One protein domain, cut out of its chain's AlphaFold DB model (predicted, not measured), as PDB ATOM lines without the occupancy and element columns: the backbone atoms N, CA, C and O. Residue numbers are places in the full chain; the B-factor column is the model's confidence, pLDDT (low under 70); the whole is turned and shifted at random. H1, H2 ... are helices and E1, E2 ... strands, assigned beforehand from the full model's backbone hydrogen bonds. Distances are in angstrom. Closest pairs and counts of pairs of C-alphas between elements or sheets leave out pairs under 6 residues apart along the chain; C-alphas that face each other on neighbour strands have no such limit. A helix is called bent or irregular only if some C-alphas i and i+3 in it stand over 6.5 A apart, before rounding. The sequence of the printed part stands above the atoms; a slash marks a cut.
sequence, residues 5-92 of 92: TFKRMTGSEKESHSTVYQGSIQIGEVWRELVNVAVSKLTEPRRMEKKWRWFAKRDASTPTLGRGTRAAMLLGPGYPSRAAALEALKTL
ATOM      1  N   THR A   5     141.886 123.785   7.767       92.38
ATOM      2  CA  THR A   5     142.636 123.543   9.000       92.38
ATOM      3  C   THR A   5     142.235 122.209   9.606       92.38
ATOM      4  O   THR A   5     141.109 121.731   9.452       92.38
ATOM      5  N   PHE A   6     143.193 121.569  10.271       93.12
ATOM      6  CA  PHE A   6     143.010 120.254  10.863       93.12
ATOM      7  C   PHE A   6     143.317 120.324  12.347       93.12
ATOM      8  O   PHE A   6     144.406 120.748  12.730       93.12
ATOM      9  N   LYS A   7     142.384 119.856  13.173       94.62
ATOM     10  CA  LYS A   7     142.607 119.693  14.610       94.62
ATOM     11  C   LYS A   7     142.593 118.215  14.937       94.62
ATOM     12  O   LYS A   7     141.634 117.521  14.615       94.62
ATOM     13  N   ARG A   8     143.671 117.719  15.545       94.25
ATOM     14  CA  ARG A   8     143.732 116.320  15.969       94.25
ATOM     15  C   ARG A   8     142.665 116.072  17.033       94.25
ATOM     16  O   ARG A   8     142.556 116.846  17.978       94.25
ATOM     17  N   MET A   9     141.906 114.991  16.881       92.25
ATOM     18  CA  MET A   9     140.910 114.603  17.873       92.25
ATOM     19  C   MET A   9     141.581 113.887  19.041       92.25
ATOM     20  O   MET A   9     142.275 112.884  18.860       92.25
ATOM     21  N   THR A  10     141.372 114.407  20.247       89.62
ATOM     22  CA  THR A  10     141.842 113.803  21.495       89.62
ATOM     23  C   THR A  10     140.898 112.689  21.937       89.62
ATOM     24  O   THR A  10     139.684 112.826  21.810       89.62
ATOM     25  N   GLY A  11     141.446 111.589  22.461       88.38
ATOM     26  CA  GLY A  11     140.649 110.468  22.982       88.38
ATOM     27  C   GLY A  11     140.013 109.570  21.917       88.38
ATOM     28  O   GLY A  11     139.170 108.744  22.246       88.38
ATOM     29  N   SER A  12     140.390 109.710  20.642       88.50
ATOM     30  CA  SER A  12     139.905 108.810  19.596       88.50
ATOM     31  C   SER A  12     140.777 107.564  19.460       88.50
ATOM     32  O   SER A  12     141.996 107.671  19.370       88.50
ATOM     33  N   GLU A  13     140.135 106.402  19.333       89.75
ATOM     34  CA  GLU A  13     140.783 105.125  18.990       89.75
ATOM     35  C   GLU A  13     141.220 105.041  17.514       89.75
ATOM     36  O   GLU A  13     141.911 104.109  17.107       89.75
ATOM     37  N   LYS A  14     140.805 106.004  16.682       90.50
ATOM     38  CA  LYS A  14     141.120 106.040  15.251       90.50
ATOM     39  C   LYS A  14     142.513 106.617  15.008       90.50
ATOM     40  O   LYS A  14     142.879 107.668  15.539       90.50
ATOM     41  N   GLU A  15     143.252 105.993  14.099       92.50
ATOM     42  CA  GLU A  15     144.594 106.441  13.749       92.50
ATOM     43  C   GLU A  15     144.586 107.760  12.974       92.50
ATOM     44  O   GLU A  15     143.801 107.969  12.049       92.50
ATOM     45  N   SER A  16     145.499 108.667  13.335       94.00
ATOM     46  CA  SER A  16     145.636 109.989  12.693       94.00
ATOM     47  C   SER A  16     144.322 110.786  12.567       94.00
ATOM     48  O   SER A  16     144.145 111.561  11.624       94.00
ATOM     49  N   HIS A  17     143.397 110.601  13.512       96.25
ATOM     50  CA  HIS A  17     142.073 111.209  13.463       96.25
ATOM     51  C   HIS A  17     142.127 112.726  13.659       96.25
ATOM     52  O   HIS A  17     142.692 113.227  14.632       96.25
ATOM     53  N   SER A  18     141.547 113.464  12.720       96.19
ATOM     54  CA  SER A  18     141.475 114.920  12.753       96.19
ATOM     55  C   SER A  18     140.096 115.417  12.346       96.19
ATOM     56  O   SER A  18     139.550 114.969  11.340       96.19
ATOM     57  N   THR A  19     139.594 116.413  13.059       95.25
ATOM     58  CA  THR A  19     138.490 117.259  12.614       95.25
ATOM     59  C   THR A  19     138.999 118.222  11.543       95.25
ATOM     60  O   THR A  19     140.110 118.752  11.649       95.25
ATOM     61  N   VAL A  20     138.199 118.432  10.503       94.88
ATOM     62  CA  VAL A  20     138.490 119.296   9.359       94.88
ATOM     63  C   VAL A  20     137.610 120.534   9.429       94.88
ATOM     64  O   VAL A  20     136.388 120.426   9.555       94.88
ATOM     65  N   TYR A  21     138.233 121.699   9.286       92.81
ATOM     66  CA  TYR A  21     137.553 122.985   9.234       92.81
ATOM     67  C   TYR A  21     137.835 123.688   7.912       92.81
ATOM     68  O   TYR A  21     138.943 123.608   7.379       92.81
ATOM     69  N   GLN A  22     136.835 124.406   7.418       90.88
ATOM     70  CA  GLN A  22     136.929 125.330   6.299       90.88
ATOM     71  C   GLN A  22     136.715 126.741   6.853       90.88
ATOM     72  O   GLN A  22     135.601 127.102   7.241       90.88
ATOM     73  N   GLY A  23     137.797 127.513   6.989       89.06
ATOM     74  CA  GLY A  23     137.776 128.709   7.839       89.06
ATOM     75  C   GLY A  23     137.399 128.349   9.283       89.06
ATOM     76  O   GLY A  23     138.080 127.543   9.917       89.06
ATOM     77  N   SER A  24     136.295 128.910   9.784       88.81
ATOM     78  CA  SER A  24     135.776 128.651  11.139       88.81
ATOM     79  C   SER A  24     134.729 127.531  11.211       88.81
ATOM     80  O   SER A  24     134.273 127.198  12.303       88.81
ATOM     81  N   ILE A  25     134.321 126.957  10.076       90.81
ATOM     82  CA  ILE A  25     133.226 125.979  10.004       90.81
ATOM     83  C   ILE A  25     133.801 124.567  10.023       90.81
ATOM     84  O   ILE A  25     134.640 124.230   9.191       90.81
ATOM     85  N   GLN A  26     133.337 123.726  10.947       92.75
ATOM     86  CA  GLN A  26     133.626 122.295  10.918       92.75
ATOM     87  C   GLN A  26     132.865 121.649   9.762       92.75
ATOM     88  O   GLN A  26     131.647 121.755   9.684       92.75
ATOM     89  N   ILE A  27     133.579 120.967   8.870       92.88
ATOM     90  CA  ILE A  27     132.964 120.300   7.711       92.88
ATOM     91  C   ILE A  27     132.950 118.777   7.852       92.88
ATOM     92  O   ILE A  27     132.207 118.087   7.151       92.88
ATOM     93  N   GLY A  28     133.764 118.237   8.761       94.50
ATOM     94  CA  GLY A  28     133.811 116.808   9.010       94.50
ATOM     95  C   GLY A  28     135.067 116.337   9.722       94.50
ATOM     96  O   GLY A  28     135.780 117.099  10.367       94.50
ATOM     97  N   GLU A  29     135.341 115.054   9.571       94.81
ATOM     98  CA  GLU A  29     136.438 114.323  10.186       94.81
ATOM     99  C   GLU A  29     137.176 113.523   9.111       94.81
ATOM    100  O   GLU A  29     136.560 113.011   8.174       94.81
ATOM    101  N   VAL A  30     138.490 113.366   9.270       95.12
ATOM    102  CA  VAL A  30     139.318 112.444   8.485       95.12
ATOM    103  C   VAL A  30     140.186 111.604   9.403       95.12
ATOM    104  O   VAL A  30     140.774 112.109  10.358       95.12
ATOM    105  N   TRP A  31     140.304 110.318   9.107       95.25
ATOM    106  CA  TRP A  31     141.134 109.402   9.885       95.25
ATOM    107  C   TRP A  31     141.662 108.264   9.022       95.25
ATOM    108  O   TRP A  31     141.303 108.126   7.851       95.25
ATOM    109  N   ARG A  32     142.544 107.458   9.602       94.69
ATOM    110  CA  ARG A  32     143.175 106.315   8.962       94.69
ATOM    111  C   ARG A  32     142.793 105.043   9.713       94.69
ATOM    112  O   ARG A  32     142.752 105.038  10.936       94.69
ATOM    113  N   GLU A  33     142.531 103.962   8.991       92.62
ATOM    114  CA  GLU A  33     142.304 102.634   9.579       92.62
ATOM    115  C   GLU A  33     143.056 101.565   8.785       92.62
ATOM    116  O   GLU A  33     143.304 101.716   7.581       92.62
ATOM    117  N   LEU A  34     143.424 100.476   9.460       91.38
ATOM    118  CA  LEU A  34     143.974  99.289   8.822       91.38
ATOM    119  C   LEU A  34     142.813  98.388   8.394       91.38
ATOM    120  O   LEU A  34     142.105  97.846   9.238       91.38
ATOM    121  N   VAL A  35     142.619  98.213   7.088       88.88
ATOM    122  CA  VAL A  35     141.477  97.469   6.538       88.88
ATOM    123  C   VAL A  35     141.922  96.376   5.573       88.88
ATOM    124  O   VAL A  35     142.954  96.494   4.911       88.88
ATOM    125  N   ASN A  36     141.132  95.306   5.475       86.88
ATOM    126  CA  ASN A  36     141.342  94.261   4.475       86.88
ATOM    127  C   ASN A  36     140.871  94.756   3.106       86.88
ATOM    128  O   ASN A  36     139.715  95.143   2.941       86.88
ATOM    129  N   VAL A  37     141.758  94.723   2.116       84.31
ATOM    130  CA  VAL A  37     141.462  95.138   0.744       84.31
ATOM    131  C   VAL A  37     141.707  93.986  -0.219       84.31
ATOM    132  O   VAL A  37     142.691  93.263  -0.084       84.31
ATOM    133  N   ALA A  38     140.827  93.830  -1.207       80.81
ATOM    134  CA  ALA A  38     141.051  92.883  -2.290       80.81
ATOM    135  C   ALA A  38     142.185  93.398  -3.187       80.81
ATOM    136  O   ALA A  38     142.108  94.517  -3.699       80.81
ATOM    137  N   VAL A  39     143.230  92.592  -3.367       78.56
ATOM    138  CA  VAL A  39     144.399  92.930  -4.202       78.56
ATOM    139  C   VAL A  39     144.441  92.158  -5.516       78.56
ATOM    140  O   VAL A  39     145.135  92.567  -6.438       78.56
ATOM    141  N   SER A  40     143.655  91.088  -5.630       75.94
ATOM    142  CA  SER A  40     143.378  90.399  -6.889       75.94
ATOM    143  C   SER A  40     141.881  90.135  -6.984       75.94
ATOM    144  O   SER A  40     141.278  89.613  -6.044       75.94
ATOM    145  N   LYS A  41     141.282  90.525  -8.114       68.00
ATOM    146  CA  LYS A  41     139.861  90.287  -8.420       68.00
ATOM    147  C   LYS A  41     139.644  89.076  -9.335       68.00
ATOM    148  O   LYS A  41     138.498  88.733  -9.587       68.00
ATOM    149  N   LEU A  42     140.721  88.474  -9.844       71.25
ATOM    150  CA  LEU A  42     140.685  87.522 -10.961       71.25
ATOM    151  C   LEU A  42     140.807  86.052 -10.533       71.25
ATOM    152  O   LEU A  42     140.741  85.170 -11.376       71.25
ATOM    153  N   THR A  43     140.995  85.779  -9.241       66.62
ATOM    154  CA  THR A  43     141.211  84.423  -8.712       66.62
ATOM    155  C   THR A  43     140.346  84.189  -7.479       66.62
ATOM    156  O   THR A  43     140.280  85.068  -6.612       66.62
ATOM    157  N   GLU A  44     139.714  83.017  -7.382       70.69
ATOM    158  CA  GLU A  44     138.992  82.568  -6.187       70.69
ATOM    159  C   GLU A  44     139.846  81.594  -5.351       70.69
ATOM    160  O   GLU A  44     140.445  80.683  -5.924       70.69
ATOM    161  N   PRO A  45     139.921  81.767  -4.013       73.19
ATOM    162  CA  PRO A  45     139.348  82.868  -3.233       73.19
ATOM    163  C   PRO A  45     140.056  84.206  -3.502       73.19
ATOM    164  O   PRO A  45     141.254  84.257  -3.791       73.19
ATOM    165  N   ARG A  46     139.308  85.317  -3.384       78.44
ATOM    166  CA  ARG A  46     139.864  86.669  -3.566       78.44
ATOM    167  C   ARG A  46     141.028  86.876  -2.605       78.44
ATOM    168  O   ARG A  46     140.864  86.762  -1.391       78.44
ATOM    169  N   ARG A  47     142.193  87.245  -3.135       83.50
ATOM    170  CA  ARG A  47     143.348  87.573  -2.298       83.50
ATOM    171  C   ARG A  47     143.093  88.892  -1.570       83.50
ATOM    172  O   ARG A  47     142.925  89.934  -2.209       83.50
ATOM    173  N   MET A  48     143.093  88.831  -0.240       85.94
ATOM    174  CA  MET A  48     142.904  89.973   0.652       85.94
ATOM    175  C   MET A  48     144.221  90.327   1.342       85.94
ATOM    176  O   MET A  48     144.953  89.443   1.774       85.94
ATOM    177  N   GLU A  49     144.506  91.618   1.486       88.00
ATOM    178  CA  GLU A  49     145.666  92.112   2.238       88.00
ATOM    179  C   GLU A  49     145.259  93.248   3.175       88.00
ATOM    180  O   GLU A  49     144.406  94.071   2.836       88.00
ATOM    181  N   LYS A  50     145.903  93.334   4.342       89.94
ATOM    182  CA  LYS A  50     145.735  94.470   5.252       89.94
ATOM    183  C   LYS A  50     146.480  95.681   4.695       89.94
ATOM    184  O   LYS A  50     147.696  95.636   4.528       89.94
ATOM    185  N   LYS A  51     145.763  96.774   4.427       89.12
ATOM    186  CA  LYS A  51     146.351  98.052   4.001       89.12
ATOM    187  C   LYS A  51     145.767  99.200   4.801       89.12
ATOM    188  O   LYS A  51     144.574  99.240   5.084       89.12
ATOM    189  N   TRP A  52     146.621 100.155   5.135       91.12
ATOM    190  CA  TRP A  52     146.183 101.400   5.738       91.12
ATOM    191  C   TRP A  52     145.442 102.256   4.714       91.12
ATOM    192  O   TRP A  52     145.981 102.541   3.642       91.12
ATOM    193  N   ARG A  53     144.237 102.706   5.058       92.56
ATOM    194  CA  ARG A  53     143.394 103.544   4.201       92.56
ATOM    195  C   ARG A  53     142.851 104.737   4.965       92.56
ATOM    196  O   ARG A  53     142.697 104.678   6.181       92.56
ATOM    197  N   TRP A  54     142.596 105.813   4.232       93.44
ATOM    198  CA  TRP A  54     141.990 107.025   4.764       93.44
ATOM    199  C   TRP A  54     140.475 106.993   4.592       93.44
ATOM    200  O   TRP A  54     139.962 106.479   3.600       93.44
ATOM    201  N   PHE A  55     139.778 107.581   5.551       92.44
ATOM    202  CA  PHE A  55     138.330 107.685   5.619       92.44
ATOM    203  C   PHE A  55     137.949 109.111   5.971       92.44
ATOM    204  O   PHE A  55     138.740 109.840   6.573       92.44
ATOM    205  N   ALA A  56     136.737 109.493   5.586       92.44
ATOM    206  CA  ALA A  56     136.183 110.791   5.924       92.44
ATOM    207  C   ALA A  56     134.729 110.653   6.372       92.44
ATOM    208  O   ALA A  56     134.026 109.743   5.941       92.44
ATOM    209  N   LYS A  57     134.255 111.565   7.209       91.56
ATOM    210  CA  LYS A  57     132.856 111.660   7.635       91.56
ATOM    211  C   LYS A  57     132.472 113.122   7.632       91.56
ATOM    212  O   LYS A  57     133.253 113.945   8.090       91.56
ATOM    213  N   ARG A  58     131.296 113.446   7.108       91.06
ATOM    214  CA  ARG A  58     130.788 114.819   7.166       91.06
ATOM    215  C   ARG A  58     130.330 115.160   8.576       91.06
ATOM    216  O   ARG A  58     129.880 114.283   9.316       91.06
ATOM    217  N   ASP A  59     130.407 116.438   8.917       89.75
ATOM    218  CA  ASP A  59     129.794 116.920  10.147       89.75
ATOM    219  C   ASP A  59     128.290 116.593  10.155       89.75
ATOM    220  O   ASP A  59     127.646 116.595   9.102       89.75
ATOM    221  N   ALA A  60     127.762 116.199  11.317       85.62
ATOM    222  CA  ALA A  60     126.384 115.719  11.511       85.62
ATOM    223  C   ALA A  60     125.924 114.515  10.641       85.62
ATOM    224  O   ALA A  60     124.757 114.130  10.681       85.62
ATOM    225  N   SER A  61     126.818 113.868   9.885       84.81
ATOM    226  CA  SER A  61     126.504 112.705   9.041       84.81
ATOM    227  C   SER A  61     126.800 111.398   9.770       84.81
ATOM    228  O   SER A  61     127.868 111.251  10.351       84.81
ATOM    229  N   THR A  62     125.919 110.400   9.698       81.69
ATOM    230  CA  THR A  62     126.230 109.037  10.172       81.69
ATOM    231  C   THR A  62     127.060 108.213   9.169       81.69
ATOM    232  O   THR A  62     127.921 107.456   9.624       81.69
ATOM    233  N   PRO A  63     126.910 108.371   7.833       85.00
ATOM    234  CA  PRO A  63     127.776 107.695   6.865       85.00
ATOM    235  C   PRO A  63     129.257 108.091   6.920       85.00
ATOM    236  O   PRO A  63     129.603 109.273   6.974       85.00
ATOM    237  N   THR A  64     130.122 107.083   6.761       87.56
ATOM    238  CA  THR A  64     131.564 107.232   6.509       87.56
ATOM    239  C   THR A  64     131.857 107.106   5.013       87.56
ATOM    240  O   THR A  64     131.603 106.075   4.387       87.56
ATOM    241  N   LEU A  65     132.460 108.136   4.432       87.25
ATOM    242  CA  LEU A  65     132.959 108.148   3.063       87.25
ATOM    243  C   LEU A  65     134.179 107.228   2.919       87.25
ATOM    244  O   LEU A  65     135.058 107.181   3.782       87.25
ATOM    245  N   GLY A  66     134.239 106.496   1.805       82.12
ATOM    246  CA  GLY A  66     135.272 105.487   1.551       82.12
ATOM    247  C   GLY A  66     134.977 104.113   2.166       82.12
ATOM    248  O   GLY A  66     135.552 103.128   1.720       82.12
ATOM    249  N   ARG A  67     134.026 103.995   3.106       81.06
ATOM    250  CA  ARG A  67     133.599 102.707   3.682       81.06
ATOM    251  C   ARG A  67     132.250 102.282   3.101       81.06
ATOM    252  O   ARG A  67     131.240 102.897   3.409       81.06
ATOM    253  N   GLY A  68     132.220 101.264   2.239       70.12
ATOM    254  CA  GLY A  68     130.966 100.697   1.704       70.12
ATOM    255  C   GLY A  68     130.066 101.658   0.901       70.12
ATOM    256  O   GLY A  68     128.928 101.316   0.606       70.12
ATOM    257  N   THR A  69     130.549 102.853   0.543       66.75
ATOM    258  CA  THR A  69     129.833 103.865  -0.259       66.75
ATOM    259  C   THR A  69     130.116 103.705  -1.759       66.75
ATOM    260  O   THR A  69     131.002 102.949  -2.155       66.75
ATOM    261  N   ARG A  70     129.422 104.452  -2.635       60.38
ATOM    262  CA  ARG A  70     129.698 104.450  -4.091       60.38
ATOM    263  C   ARG A  70     131.153 104.808  -4.424       60.38
ATOM    264  O   ARG A  70     131.742 104.183  -5.300       60.38
ATOM    265  N   ALA A  71     131.765 105.721  -3.667       57.94
ATOM    266  CA  ALA A  71     133.200 105.999  -3.758       57.94
ATOM    267  C   ALA A  71     134.058 104.768  -3.398       57.94
ATOM    268  O   ALA A  71     135.066 104.504  -4.052       57.94
ATOM    269  N   ALA A  72     133.620 103.966  -2.419       59.12
ATOM    270  CA  ALA A  72     134.288 102.722  -2.041       59.12
ATOM    271  C   ALA A  72     134.216 101.643  -3.140       59.12
ATOM    272  O   ALA A  72     135.116 100.815  -3.267       59.12
ATOM    273  N   MET A  73     133.169 101.662  -3.970       59.84
ATOM    274  CA  MET A  73     133.057 100.756  -5.120       59.84
ATOM    275  C   MET A  73     134.070 101.091  -6.225       59.84
ATOM    276  O   MET A  73     134.577 100.186  -6.885       59.84
ATOM    277  N   LEU A  74     134.400 102.377  -6.397       58.03
ATOM    278  CA  LEU A  74     135.324 102.860  -7.430       58.03
ATOM    279  C   LEU A  74     136.798 102.808  -6.990       58.03
ATOM    280  O   LEU A  74     137.665 102.513  -7.808       58.03
ATOM    281  N   LEU A  75     137.088 103.059  -5.706       57.59
ATOM    282  CA  LEU A  75     138.458 103.208  -5.184       57.59
ATOM    283  C   LEU A  75     138.893 102.096  -4.207       57.59
ATOM    284  O   LEU A  75     140.050 102.059  -3.785       57.59
ATOM    285  N   GLY A  76     137.995 101.166  -3.865       64.50
ATOM    286  CA  GLY A  76     138.205 100.163  -2.817       64.50
ATOM    287  C   GLY A  76     137.720 100.643  -1.440       64.50
ATOM    288  O   GLY A  76     137.191 101.743  -1.323       64.50
ATOM    289  N   PRO A  77     137.885  99.845  -0.370       76.12
ATOM    290  CA  PRO A  77     137.255 100.066   0.941       76.12
ATOM    291  C   PRO A  77     137.827 101.254   1.740       76.12
ATOM    292  O   PRO A  77     137.738 101.242   2.958       76.12
ATOM    293  N   GLY A  78     138.443 102.243   1.085       87.06
ATOM    294  CA  GLY A  78     138.942 103.488   1.663       87.06
ATOM    295  C   GLY A  78     139.871 104.226   0.691       87.06
ATOM    296  O   GLY A  78     140.313 103.671  -0.316       87.06
ATOM    297  N   TYR A  79     140.200 105.478   0.996       89.62
ATOM    298  CA  TYR A  79     141.030 106.323   0.138       89.62
ATOM    299  C   TYR A  79     142.526 105.980   0.263       89.62
ATOM    300  O   TYR A  79     142.998 105.609   1.345       89.62
ATOM    301  N   PRO A  80     143.314 106.111  -0.823       88.88
ATOM    302  CA  PRO A  80     144.752 105.840  -0.793       88.88
ATOM    303  C   PRO A  80     145.548 106.887  -0.005       88.88
ATOM    304  O   PRO A  80     146.632 106.583   0.484       88.88
ATOM    305  N   SER A  81     145.020 108.102   0.146       91.25
ATOM    306  CA  SER A  81     145.701 109.214   0.803       91.25
ATOM    307  C   SER A  81     144.723 110.105   1.568       91.25
ATOM    308  O   SER A  81     143.520 110.119   1.294       91.25
ATOM    309  N   ARG A  82     145.264 110.893   2.505       92.69
ATOM    310  CA  ARG A  82     144.514 111.916   3.245       92.69
ATOM    311  C   ARG A  82     143.886 112.944   2.306       92.69
ATOM    312  O   ARG A  82     142.749 113.338   2.518       92.69
ATOM    313  N   ALA A  83     144.623 113.350   1.270       91.06
ATOM    314  CA  ALA A  83     144.157 114.322   0.287       91.06
ATOM    315  C   ALA A  83     142.927 113.808  -0.474       91.06
ATOM    316  O   ALA A  83     141.942 114.522  -0.573       91.06
ATOM    317  N   ALA A  84     142.928 112.545  -0.914       89.50
ATOM    318  CA  ALA A  84     141.766 111.958  -1.584       89.50
ATOM    319  C   ALA A  84     140.532 111.875  -0.663       89.50
ATOM    320  O   ALA A  84     139.413 112.122  -1.108       89.50
ATOM    321  N   ALA A  85     140.733 111.582   0.627       90.31
ATOM    322  CA  ALA A  85     139.653 111.619   1.614       90.31
ATOM    323  C   ALA A  85     139.114 113.042   1.842       90.31
ATOM    324  O   ALA A  85     137.912 113.221   2.014       90.31
ATOM    325  N   LEU A  86     139.993 114.050   1.810       90.88
ATOM    326  CA  LEU A  86     139.612 115.457   1.903       90.88
ATOM    327  C   LEU A  86     138.827 115.915   0.670       90.88
ATOM    328  O   LEU A  86     137.805 116.566   0.835       90.88
ATOM    329  N   GLU A  87     139.264 115.572  -0.544       88.50
ATOM    330  CA  GLU A  87     138.535 115.916  -1.774       88.50
ATOM    331  C   GLU A  87     137.103 115.376  -1.744       88.50
ATOM    332  O   GLU A  87     136.172 116.093  -2.095       88.50
ATOM    333  N   ALA A  88     136.896 114.171  -1.208       85.75
ATOM    334  CA  ALA A  88     135.561 113.598  -1.055       85.75
ATOM    335  C   ALA A  88     134.636 114.390  -0.109       85.75
ATOM    336  O   ALA A  88     133.419 114.278  -0.228       85.75
ATOM    337  N   LEU A  89     135.183 115.189   0.816       86.62
ATOM    338  CA  LEU A  89     134.392 116.124   1.625       86.62
ATOM    339  C   LEU A  89     133.990 117.383   0.839       86.62
ATOM    340  O   LEU A  89     133.070 118.071   1.264       86.62
ATOM    341  N   LYS A  90     134.663 117.688  -0.280       80.75
ATOM    342  CA  LYS A  90     134.423 118.885  -1.103       80.75
ATOM    343  C   LYS A  90     133.437 118.657  -2.245       80.75
ATOM    344  O   LYS A  90     132.779 119.599  -2.661       80.75
ATOM    345  N   THR A  91     133.384 117.448  -2.807       68.50
ATOM    346  CA  THR A  91     132.653 117.161  -4.059       68.50
ATOM    347  C   THR A  91     131.143 116.907  -3.882       68.50
ATOM    348  O   THR A  91     130.532 116.324  -4.776       68.50
ATOM    349  N   LEU A  92     130.535 117.287  -2.750       54.69
ATOM    350  CA  LEU A  92     129.110 117.055  -2.458       54.69
ATOM    351  C   LEU A  92     128.364 118.343  -2.125       54.69
ATOM    352  O   LEU A  92     128.728 118.962  -1.100       54.69
TER     353      LEU A  92
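AT A GLANCE: This is residues 5 to 92 of the 92 residues of an uncharacterized protein of Achromobacter mucicolens (UniProt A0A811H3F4). A long, twisted antiparallel sheet, its length made by the bent hairpin E3 and E4, has H2 over one face and H1 off it. Four strands precede two helices, mixed in class. The 88 printed residues are compact, radius of gyration of the C-alphas 13.9 A, spans 49 by 28 by 21 A.

IN THESE COORDINATES: E1, residues 5 to 8, begins at C-alpha 5 (142.636, 123.543, 9.000); E2 is 15 to 22, E3 25 to 38, 36.2 A long, E4 48 to 58. H1 is 70 to 75; H2, 82 to 90, ends at (134.423, 118.885, -1.103).

HOW THE PARTS SIT: In the meander E1 E2 E3 E4, each strand the antiparallel neighbour of the one before, N 33 and O 53 are 2.9 A apart, within hydrogen-bond range. H2 is on the sheet; its closest C-alpha to E4, Ala 85, is 5.6 A from C-alpha 56. H1 has every O i to N i+4 pair within range, H2 3 of 5.

THE WHOLE: With no cut, the long link is E4 to H1. Confidence is low at residues 41, 43, 69 to 76, 91 to 92.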